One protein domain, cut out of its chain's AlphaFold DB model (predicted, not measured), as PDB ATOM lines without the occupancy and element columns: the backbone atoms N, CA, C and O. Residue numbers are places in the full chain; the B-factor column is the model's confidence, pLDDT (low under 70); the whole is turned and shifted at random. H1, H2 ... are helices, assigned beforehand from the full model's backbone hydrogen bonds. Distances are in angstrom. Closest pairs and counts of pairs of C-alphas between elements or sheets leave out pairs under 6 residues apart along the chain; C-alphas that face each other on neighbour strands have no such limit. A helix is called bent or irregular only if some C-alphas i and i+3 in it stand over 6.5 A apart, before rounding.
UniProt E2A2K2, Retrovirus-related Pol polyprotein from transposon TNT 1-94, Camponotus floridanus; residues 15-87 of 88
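What this domain is: This is residues 15 to 87 of the 88 residues of the protein "Retrovirus-related Pol polyprotein from transposon TNT 1-94" of Camponotus floridanus (UniProt E2A2K2). One long helix, H1, makes the longest side of an open, flat model; an extended link without a named element returns from its far end, and the short helix H2 packs across its first residues, 15 to 19. Beyond H2 the chain leads away through the short helix H3 to a thin arm, residues 76 to 87, which holds H4 and sticks out free of the rest. The printed part has 73 residues with four named helices, in the order H1, H2, H3, H4, and no named strand; its class is all helix. The whole is loose, with a radius of gyration of the C-alphas of 15.3 A, and the C-alphas span 41 by 40 by 18 A.

How they stand to each other: H1, residues 15 to 40, touches H2, residues 56 to 63, with residues 15 to 19 alone. Their closest C-alphas, those of Tyr 19 and Ala 58, are 5.0 A apart. The two helices run the same way at a steep tilt of 53 degrees. H3, residues 69 to 75, touches no helix and is apart from both H1 and H2. H4, residues 79 to 85, touches no helix either; it is apart from H1 and H2, and it and H3 meet only through their link. In H1, H2 and H4 every pair of O i and N i+4 is within hydrogen-bond range; in H3 1 of 3 such pairs is, beside 2 of 4 pairs of O i and N i+3.

Where its parts are: H1 begins at C-alpha 15, (-20.299, -18.628, 25.932), and ends at C-alpha 40, (-56.449, -19.689, 25.169), 36.2 A from first to last C-alpha. H2, from Gln 56 to Lys 63, measures 10.5 A. H3, from Gln 69 to Asp 75, measures 9.2 A and is irregular: C-alphas 70 and 73 are 7.3 A apart. H4, from His 79 to Gln 85, measures 10.1 A and ends at C-alpha 85, (-37.865, -31.501, 47.875).

The domain as a whole: The two C-alphas farthest apart in the domain, those of Tyr 40 and Arg 70, lie 41.4 A from each other. Without residues 76 to 87, which stand free, the body has 61 residues and spans 41 by 24 by 18 A. The printed part has no cut. The link from H1 to H2, residues 41 to 55, is long; those from H2 to H3 and from H3 to H4 are tight. The mean pLDDT of the printed part is 73.8, and residues 64 to 87, 24 residues in a row, are under 70; the mean is 87 for H1, 47 for H3 and 52 for H4.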
ATOM      1  N   MET A  15     -19.572 -17.356  26.026       83.94
ATOM      2  CA  MET A  15     -20.299 -18.628  25.932       83.94
ATOM      3  C   MET A  15     -21.129 -18.918  27.183       83.94
ATOM      4  O   MET A  15     -22.288 -19.305  27.068       83.94
ATOM      5  N   GLU A  16     -20.560 -18.722  28.371       77.88
ATOM      6  CA  GLU A  16     -21.287 -18.914  29.627       77.88
ATOM      7  C   GLU A  16     -22.414 -17.891  29.795       77.88
ATOM      8  O   GLU A  16     -23.504 -18.259  30.226       77.88
ATOM      9  N   ALA A  17     -22.181 -16.627  29.425       83.31
ATOM     10  CA  ALA A  17     -23.200 -15.581  29.500       83.31
ATOM     11  C   ALA A  17     -24.415 -15.911  28.618       83.31
ATOM     12  O   ALA A  17     -25.552 -15.843  29.095       83.31
ATOM     13  N   GLU A  18     -24.160 -16.322  27.372       84.12
ATOM     14  CA  GLU A  18     -25.174 -16.742  26.400       84.12
ATOM     15  C   GLU A  18     -25.901 -18.011  26.849       84.12
ATOM     16  O   GLU A  18     -27.124 -18.091  26.777       84.12
ATOM     17  N   TYR A  19     -25.184 -18.993  27.402       83.38
ATOM     18  CA  TYR A  19     -25.807 -20.200  27.944       83.38
ATOM     19  C   TYR A  19     -26.735 -19.896  29.131       83.38
ATOM     20  O   TYR A  19     -27.847 -20.426  29.210       83.38
ATOM     21  N   VAL A  20     -26.320 -19.011  30.045       82.56
ATOM     22  CA  VAL A  20     -27.169 -18.559  31.159       82.56
ATOM     23  C   VAL A  20     -28.381 -17.786  30.635       82.56
ATOM     24  O   VAL A  20     -29.494 -18.029  31.100       82.56
ATOM     25  N   ALA A  21     -28.197 -16.902  29.651       83.88
ATOM     26  CA  ALA A  21     -29.298 -16.171  29.025       83.88
ATOM     27  C   ALA A  21     -30.301 -17.126  28.357       83.88
ATOM     28  O   ALA A  21     -31.505 -17.003  28.582       83.88
ATOM     29  N   LEU A  22     -29.814 -18.129  27.623       84.75
ATOM     30  CA  LEU A  22     -30.632 -19.163  26.995       84.75
ATOM     31  C   LEU A  22     -31.417 -19.978  28.037       84.75
ATOM     32  O   LEU A  22     -32.593 -20.285  27.829       84.75
ATOM     33  N   SER A  23     -30.799 -20.292  29.180       83.06
ATOM     34  CA  SER A  23     -31.455 -20.991  30.292       83.06
ATOM     35  C   SER A  23     -32.592 -20.166  30.903       83.06
ATOM     36  O   SER A  23     -33.700 -20.677  31.078       83.06
ATOM     37  N   GLU A  24     -32.357 -18.883  31.189       83.56
ATOM     38  CA  GLU A  24     -33.387 -17.985  31.726       83.56
ATOM     39  C   GLU A  24     -34.525 -17.767  30.717       83.56
ATOM     40  O   GLU A  24     -35.696 -17.929  31.064       83.56
ATOM     41  N   ALA A  25     -34.204 -17.532  29.444       85.31
ATOM     42  CA  ALA A  25     -35.198 -17.371  28.387       85.31
ATOM     43  C   ALA A  25     -36.033 -18.651  28.168       85.31
ATOM     44  O   ALA A  25     -37.231 -18.579  27.881       85.31
ATOM     45  N   THR A  26     -35.443 -19.834  28.380       84.81
ATOM     46  CA  THR A  26     -36.177 -21.112  28.363       84.81
ATOM     47  C   THR A  26     -37.185 -21.181  29.510       84.81
ATOM     48  O   THR A  26     -38.339 -21.558  29.295       84.81
ATOM     49  N   LYS A  27     -36.794 -20.777  30.728       82.56
ATOM     50  CA  LYS A  27     -37.714 -20.725  31.876       82.56
ATOM     51  C   LYS A  27     -38.874 -19.778  31.603       82.56
ATOM     52  O   LYS A  27     -40.021 -20.156  31.830       82.56
ATOM     53  N   GLU A  28     -38.599 -18.573  31.117       86.75
ATOM     54  CA  GLU A  28     -39.641 -17.598  30.784       86.75
ATOM     55  C   GLU A  28     -40.579 -18.131  29.697       86.75
ATOM     56  O   GLU A  28     -41.796 -18.075  29.858       86.75
ATOM     57  N   THR A  29     -40.035 -18.758  28.653       88.12
ATOM     58  CA  THR A  29     -40.820 -19.401  27.591       88.12
ATOM     59  C   THR A  29     -41.759 -20.473  28.140       88.12
ATOM     60  O   THR A  29     -42.928 -20.515  27.761       88.12
ATOM     61  N   ILE A  30     -41.304 -21.319  29.072       86.31
ATOM     62  CA  ILE A  30     -42.164 -22.322  29.722       86.31
ATOM     63  C   ILE A  30     -43.309 -21.650  30.493       86.31
ATOM     64  O   ILE A  30     -44.460 -22.080  30.373       86.31
ATOM     65  N   HIS A  31     -43.022 -20.585  31.249       88.56
ATOM     66  CA  HIS A  31     -44.051 -19.841  31.985       88.56
ATOM     67  C   HIS A  31     -45.065 -19.190  31.039       88.56
ATOM     68  O   HIS A  31     -46.269 -19.308  31.263       88.56
ATOM     69  N   LEU A  32     -44.600 -18.559  29.960       91.38
ATOM     70  CA  LEU A  32     -45.465 -17.939  28.956       91.38
ATOM     71  C   LEU A  32     -46.331 -18.973  28.239       91.38
ATOM     72  O   LEU A  32     -47.528 -18.754  28.080       91.38
ATOM     73  N   ARG A  33     -45.775 -20.130  27.864       90.69
ATOM     74  CA  ARG A  33     -46.550 -21.226  27.266       90.69
ATOM     75  C   ARG A  33     -47.632 -21.724  28.215       90.69
ATOM     76  O   ARG A  33     -48.769 -21.910  27.795       90.69
ATOM     77  N   ARG A  34     -47.314 -21.900  29.498       90.81
ATOM     78  CA  ARG A  34     -48.315 -22.280  30.499       90.81
ATOM     79  C   ARG A  34     -49.424 -21.232  30.613       90.81
ATOM     80  O   ARG A  34     -50.592 -21.599  30.581       90.81
ATOM     81  N   LEU A  35     -49.067 -19.951  30.675       93.69
ATOM     82  CA  LEU A  35     -50.038 -18.859  30.736       93.69
ATOM     83  C   LEU A  35     -50.941 -18.829  29.490       93.69
ATOM     84  O   LEU A  35     -52.159 -18.740  29.609       93.69
ATOM     85  N   ILE A  36     -50.359 -18.955  28.295       93.00
ATOM     86  CA  ILE A  36     -51.106 -18.988  27.028       93.00
ATOM     87  C   ILE A  36     -52.050 -20.191  26.989       93.00
ATOM     88  O   ILE A  36     -53.204 -20.043  26.595       93.00
ATOM     89  N   LYS A  37     -51.588 -21.362  27.437       93.06
ATOM     90  CA  LYS A  37     -52.413 -22.566  27.557       93.06
ATOM     91  C   LYS A  37     -53.612 -22.346  28.480       93.06
ATOM     92  O   LYS A  37     -54.721 -22.735  28.131       93.06
ATOM     93  N   GLU A  38     -53.398 -21.726  29.638       93.62
ATOM     94  CA  GLU A  38     -54.460 -21.441  30.612       93.62
ATOM     95  C   GLU A  38     -55.484 -20.428  30.072       93.62
ATOM     96  O   GLU A  38     -56.675 -20.562  30.340       93.62
ATOM     97  N   MET A  39     -55.048 -19.444  29.278       93.56
ATOM     98  CA  MET A  39     -55.925 -18.398  28.739       93.56
ATOM     99  C   MET A  39     -56.663 -18.791  27.456       93.56
ATOM    100  O   MET A  39     -57.818 -18.414  27.272       93.56
ATOM    101  N   TYR A  40     -55.990 -19.496  26.547       92.31
ATOM    102  CA  TYR A  40     -56.449 -19.689  25.169       92.31
ATOM    103  C   TYR A  40     -56.555 -21.166  24.757       92.31
ATOM    104  O   TYR A  40     -56.969 -21.468  23.638       92.31
ATOM    105  N   GLY A  41     -56.206 -22.092  25.652       88.25
ATOM    106  CA  GLY A  41     -56.258 -23.530  25.409       88.25
ATOM    107  C   GLY A  41     -55.046 -24.086  24.656       88.25
ATOM    108  O   GLY A  41     -54.130 -23.373  24.241       88.25
ATOM    109  N   ASP A  42     -55.044 -25.407  24.475       88.62
ATOM    110  CA  ASP A  42     -53.883 -26.165  23.985       88.62
ATOM    111  C   ASP A  42     -53.509 -25.901  22.521       88.62
ATOM    112  O   ASP A  42     -52.376 -26.164  22.111       88.62
ATOM    113  N   GLN A  43     -54.423 -25.334  21.731       88.25
ATOM    114  CA  GLN A  43     -54.210 -25.089  20.301       88.25
ATOM    115  C   GLN A  43     -53.057 -24.115  20.003       88.25
ATOM    116  O   GLN A  43     -52.485 -24.173  18.919       88.25
ATOM    117  N   TYR A  44     -52.687 -23.256  20.960       82.75
ATOM    118  CA  TYR A  44     -51.620 -22.258  20.804       82.75
ATOM    119  C   TYR A  44     -50.252 -22.715  21.323       82.75
ATOM    120  O   TYR A  44     -49.260 -22.007  21.167       82.75
ATOM    121  N   VAL A  45     -50.181 -23.889  21.954       88.06
ATOM    122  CA  VAL A  45     -48.946 -24.445  22.533       88.06
ATOM    123  C   VAL A  45     -48.661 -25.862  22.037       88.06
ATOM    124  O   VAL A  45     -47.833 -26.571  22.602       88.06
ATOM    125  N   ASN A  46     -49.325 -26.292  20.971       87.38
ATOM    126  CA  ASN A  46     -49.177 -27.626  20.391       87.38
ATOM    127  C   ASN A  46     -47.815 -27.865  19.711       87.38
ATOM    128  O   ASN A  46     -47.402 -29.013  19.578       87.38
ATOM    129  N   VAL A  47     -47.103 -26.806  19.319       88.25
ATOM    130  CA  VAL A  47     -45.764 -26.876  18.712       88.25
ATOM    131  C   VAL A  47     -44.703 -26.393  19.705       88.25
ATOM    132  O   VAL A  47     -44.980 -25.561  20.577       88.25
ATOM    133  N   SER A  48     -43.488 -26.937  19.605       85.62
ATOM    134  CA  SER A  48     -42.315 -26.459  20.345       85.62
ATOM    135  C   SER A  48     -41.974 -25.012  19.983       85.62
ATOM    136  O   SER A  48     -42.223 -24.560  18.870       85.62
ATOM    137  N   THR A  49     -41.396 -24.276  20.932       87.31
ATOM    138  CA  THR A  49     -40.914 -22.910  20.690       87.31
ATOM    139  C   THR A  49     -39.437 -22.958  20.318       87.31
ATOM    140  O   THR A  49     -38.630 -23.463  21.099       87.31
ATOM    141  N   ASP A  50     -39.094 -22.431  19.144       88.31
ATOM    142  CA  ASP A  50     -37.710 -22.355  18.684       88.31
ATOM    143  C   ASP A  50     -36.949 -21.259  19.437       88.31
ATOM    144  O   ASP A  50     -37.360 -20.098  19.471       88.31
ATOM    145  N   MET A  51     -35.821 -21.638  20.034       84.25
ATOM    146  CA  MET A  51     -34.920 -20.734  20.747       84.25
ATOM    147  C   MET A  51     -33.673 -20.509  19.891       84.25
ATOM    148  O   MET A  51     -32.939 -21.455  19.600       84.25
ATOM    149  N   LEU A  52     -33.434 -19.263  19.483       85.31
ATOM    150  CA  LEU A  52     -32.286 -18.880  18.660       85.31
ATOM    151  C   LEU A  52     -31.194 -18.245  19.530       85.31
ATOM    152  O   LEU A  52     -31.484 -17.430  20.401       85.31
ATOM    153  N   CYS A  53     -29.940 -18.615  19.276       84.81
ATOM    154  CA  CYS A  53     -28.742 -18.051  19.896       84.81
ATOM    155  C   CYS A  53     -27.676 -17.899  18.799       84.81
ATOM    156  O   CYS A  53     -27.613 -18.711  17.876       84.81
ATOM    157  N   ASP A  54     -26.869 -16.847  18.848       86.38
ATOM    158  CA  ASP A  54     -25.795 -16.602  17.878       86.38
ATOM    159  C   ASP A  54     -24.515 -17.393  18.213       86.38
ATOM    160  O   ASP A  54     -23.707 -17.707  17.334       86.38
ATOM    161  N   ASN A  55     -24.354 -17.786  19.475       85.94
ATOM    162  CA  ASN A  55     -23.196 -18.510  19.961       85.94
ATOM    163  C   ASN A  55     -23.344 -20.030  19.789       85.94
ATOM    164  O   ASN A  55     -23.974 -20.725  20.590       85.94
ATOM    165  N   GLN A  56     -22.679 -20.571  18.766       84.69
ATOM    166  CA  GLN A  56     -22.686 -22.007  18.463       84.69
ATOM    167  C   GLN A  56     -22.157 -22.878  19.607       84.69
ATOM    168  O   GLN A  56     -22.639 -23.993  19.794       84.69
ATOM    169  N   SER A  57     -21.208 -22.384  20.407       78.94
ATOM    170  CA  SER A  57     -20.704 -23.113  21.574       78.94
ATOM    171  C   SER A  57     -21.759 -23.194  22.681       78.94
ATOM    172  O   SER A  57     -21.904 -24.240  23.306       78.94
ATOM    173  N   ALA A  58     -22.549 -22.134  22.879       80.62
ATOM    174  CA  ALA A  58     -23.678 -22.152  23.811       80.62
ATOM    175  C   ALA A  58     -24.820 -23.059  23.314       80.62
ATOM    176  O   ALA A  58     -25.440 -23.758  24.116       80.62
ATOM    177  N   ILE A  59     -25.056 -23.114  21.996       83.06
ATOM    178  CA  ILE A  59     -26.000 -24.061  21.374       83.06
ATOM    179  C   ILE A  59     -25.527 -25.509  21.541       83.06
ATOM    180  O   ILE A  59     -26.327 -26.390  21.847       83.06
ATOM    181  N   ALA A  60     -24.241 -25.785  21.326       81.19
ATOM    182  CA  ALA A  60     -23.690 -27.121  21.530       81.19
ATOM    183  C   ALA A  60     -23.832 -27.545  23.000       81.19
ATOM    184  O   ALA A  60     -24.337 -28.629  23.278       81.19
ATOM    185  N   LEU A  61     -23.506 -26.643  23.932       76.62
ATOM    186  CA  LEU A  61     -23.633 -26.867  25.374       76.62
ATOM    187  C   LEU A  61     -25.086 -27.061  25.841       76.62
ATOM    188  O   LEU A  61     -25.319 -27.716  26.851       76.62
ATOM    189  N   SER A  62     -26.074 -26.496  25.140       73.94
ATOM    190  CA  SER A  62     -27.493 -26.713  25.457       73.94
ATOM    191  C   SER A  62     -28.047 -28.028  24.904       73.94
ATOM    192  O   SER A  62     -29.006 -28.561  25.462       73.94
ATOM    193  N   LYS A  63     -27.438 -28.566  23.839       73.88
ATOM    194  CA  LYS A  63     -27.786 -29.861  23.235       73.88
ATOM    195  C   LYS A  63     -27.080 -31.038  23.906       73.88
ATOM    196  O   LYS A  63     -27.650 -32.126  23.972       73.88
ATOM    197  N   GLU A  64     -25.855 -30.841  24.388       60.28
ATOM    198  CA  GLU A  64     -25.142 -31.842  25.175       60.28
ATOM    199  C   GLU A  64     -25.738 -31.911  26.587       60.28
ATOM    200  O   GLU A  64     -25.706 -30.967  27.372       60.28
ATOM    201  N   ASN A  65     -26.361 -33.049  26.874       43.56
ATOM    202  CA  ASN A  65     -27.079 -33.355  28.104       43.56
ATOM    203  C   ASN A  65     -26.284 -32.962  29.369       43.56
ATOM    204  O   ASN A  65     -25.119 -33.324  29.495       43.56
ATOM    205  N   MET A  66     -26.952 -32.276  30.304       49.66
ATOM    206  CA  MET A  66     -26.710 -32.243  31.757       49.66
ATOM    207  C   MET A  66     -25.338 -32.734  32.279       49.66
ATOM    208  O   MET A  66     -25.007 -33.909  32.174       49.66
ATOM    209  N   LEU A  67     -24.668 -31.874  33.063       46.69
ATOM    210  CA  LEU A  67     -23.550 -32.191  33.976       46.69
ATOM    211  C   LEU A  67     -22.165 -32.279  33.321       46.69
ATOM    212  O   LEU A  67     -21.543 -33.335  33.242       46.69
ATOM    213  N   HIS A  68     -21.582 -31.128  32.996       41.50
ATOM    214  CA  HIS A  68     -20.131 -31.009  33.109       41.50
ATOM    215  C   HIS A  68     -19.787 -30.393  34.463       41.50
ATOM    216  O   HIS A  68     -20.194 -29.280  34.787       41.50
ATOM    217  N   GLN A  69     -18.995 -31.129  35.248       43.38
ATOM    218  CA  GLN A  69     -18.427 -30.780  36.562       43.38
ATOM    219  C   GLN A  69     -17.766 -29.385  36.652       43.38
ATOM    220  O   GLN A  69     -17.400 -28.958  37.743       43.38
ATOM    221  N   ARG A  70     -17.609 -28.656  35.540       44.56
ATOM    222  CA  ARG A  70     -17.117 -27.272  35.505       44.56
ATOM    223  C   ARG A  70     -18.197 -26.215  35.771       44.56
ATOM    224  O   ARG A  70     -17.859 -25.136  36.250       44.56
ATOM    225  N   SER A  71     -19.480 -26.554  35.631       45.81
ATOM    226  CA  SER A  71     -20.609 -25.699  36.045       45.81
ATOM    227  C   SER A  71     -20.931 -25.811  37.543       45.81
ATOM    228  O   SER A  71     -21.902 -25.233  38.022       45.81
ATOM    229  N   LYS A  72     -20.099 -26.520  38.320       45.19
ATOM    230  CA  LYS A  72     -20.302 -26.776  39.756       45.19
ATOM    231  C   LYS A  72     -20.384 -25.499  40.609       45.19
ATOM    232  O   LYS A  72     -20.983 -25.512  41.677       45.19
ATOM    233  N   HIS A  73     -19.824 -24.383  40.137       47.38
ATOM    234  CA  HIS A  73     -19.943 -23.087  40.813       47.38
ATOM    235  C   HIS A  73     -21.348 -22.460  40.676       47.38
ATOM    236  O   HIS A  73     -21.759 -21.688  41.540       47.38
ATOM    237  N   ILE A  74     -22.110 -22.841  39.644       51.19
ATOM    238  CA  ILE A  74     -23.535 -22.505  39.467       51.19
ATOM    239  C   ILE A  74     -24.416 -23.444  40.319       51.19
ATOM    240  O   ILE A  74     -25.461 -23.045  40.834       51.19
ATOM    241  N   ASP A  75     -23.947 -24.674  40.535       49.22
ATOM    242  CA  ASP A  75     -24.651 -25.790  41.187       49.22
ATOM    243  C   ASP A  75     -24.869 -25.596  42.706       49.22
ATOM    244  O   ASP A  75     -25.854 -26.062  43.279       49.22
ATOM    245  N   ILE A  76     -24.014 -24.813  43.381       51.91
ATOM    246  CA  ILE A  76     -24.128 -24.570  44.836       51.91
ATOM    247  C   ILE A  76     -25.443 -23.854  45.199       51.91
ATOM    248  O   ILE A  76     -26.002 -24.105  46.266       51.91
ATOM    249  N   ARG A  77     -25.999 -23.016  44.308       50.38
ATOM    250  CA  ARG A  77     -27.306 -22.372  44.551       50.38
ATOM    251  C   ARG A  77     -28.506 -23.277  44.247       50.38
ATOM    252  O   ARG A  77     -29.597 -22.980  44.724       50.38
ATOM    253  N   TYR A  78     -28.318 -24.376  43.515       49.78
ATOM    254  CA  TYR A  78     -29.385 -25.330  43.179       49.78
ATOM    255  C   TYR A  78     -29.525 -26.480  44.185       49.78
ATOM    256  O   TYR A  78     -30.581 -27.110  44.250       49.78
ATOM    257  N   HIS A  79     -28.531 -26.704  45.049       49.91
ATOM    258  CA  HIS A  79     -28.643 -27.674  46.142       49.91
ATOM    259  C   HIS A  79     -29.721 -27.319  47.183       49.91
ATOM    260  O   HIS A  79     -30.287 -28.230  47.786       49.91
ATOM    261  N   PHE A  80     -30.082 -26.039  47.342       53.28
ATOM    262  CA  PHE A  80     -31.180 -25.633  48.232       53.28
ATOM    263  C   PHE A  80     -32.540 -26.177  47.763       53.28
ATOM    264  O   PHE A  80     -33.327 -26.670  48.569       53.28
ATOM    265  N   SER A  81     -32.794 -26.175  46.450       51.06
ATOM    266  CA  SER A  81     -34.044 -26.696  45.880       51.06
ATOM    267  C   SER A  81     -34.198 -28.208  46.080       51.06
ATOM    268  O   SER A  81     -35.319 -28.701  46.184       51.06
ATOM    269  N   ARG A  82     -33.084 -28.947  46.177       51.41
ATOM    270  CA  ARG A  82     -33.087 -30.396  46.432       51.41
ATOM    271  C   ARG A  82     -33.326 -30.738  47.905       51.41
ATOM    272  O   ARG A  82     -33.978 -31.737  48.188       51.41
ATOM    273  N   ASP A  83     -32.850 -29.906  48.831       54.00
ATOM    274  CA  ASP A  83     -33.096 -30.090  50.271       54.00
ATOM    275  C   ASP A  83     -34.550 -29.756  50.652       54.00
ATOM    276  O   ASP A  83     -35.118 -30.388  51.542       54.00
ATOM    277  N   ALA A  84     -35.188 -28.835  49.918       56.19
ATOM    278  CA  ALA A  84     -36.616 -28.544  50.051       56.19
ATOM    279  C   ALA A  84     -37.513 -29.678  49.516       56.19
ATOM    280  O   ALA A  84     -38.530 -29.973  50.128       56.19
ATOM    281  N   GLN A  85     -37.117 -30.359  48.433       51.28
ATOM    282  CA  GLN A  85     -37.865 -31.501  47.875       51.28
ATOM    283  C   GLN A  85     -37.797 -32.774  48.735       51.28
ATOM    284  O   GLN A  85     -38.680 -33.617  48.646       51.28
ATOM    285  N   ASN A  86     -36.763 -32.934  49.566       50.66
ATOM    286  CA  ASN A  86     -36.615 -34.096  50.453       50.66
ATOM    287  C   ASN A  86     -37.198 -33.876  51.863       50.66
ATOM    288  O   ASN A  86     -37.156 -34.793  52.683       50.66
ATOM    289  N   LYS A  87     -37.718 -32.680  52.170       50.31
ATOM    290  CA  LYS A  87     -38.303 -32.337  53.481       50.31
ATOM    291  C   LYS A  87     -39.756 -31.843  53.413       50.31
ATOM    292  O   LYS A  87     -40.258 -31.354  54.424       50.31
TER     293      LYS A  87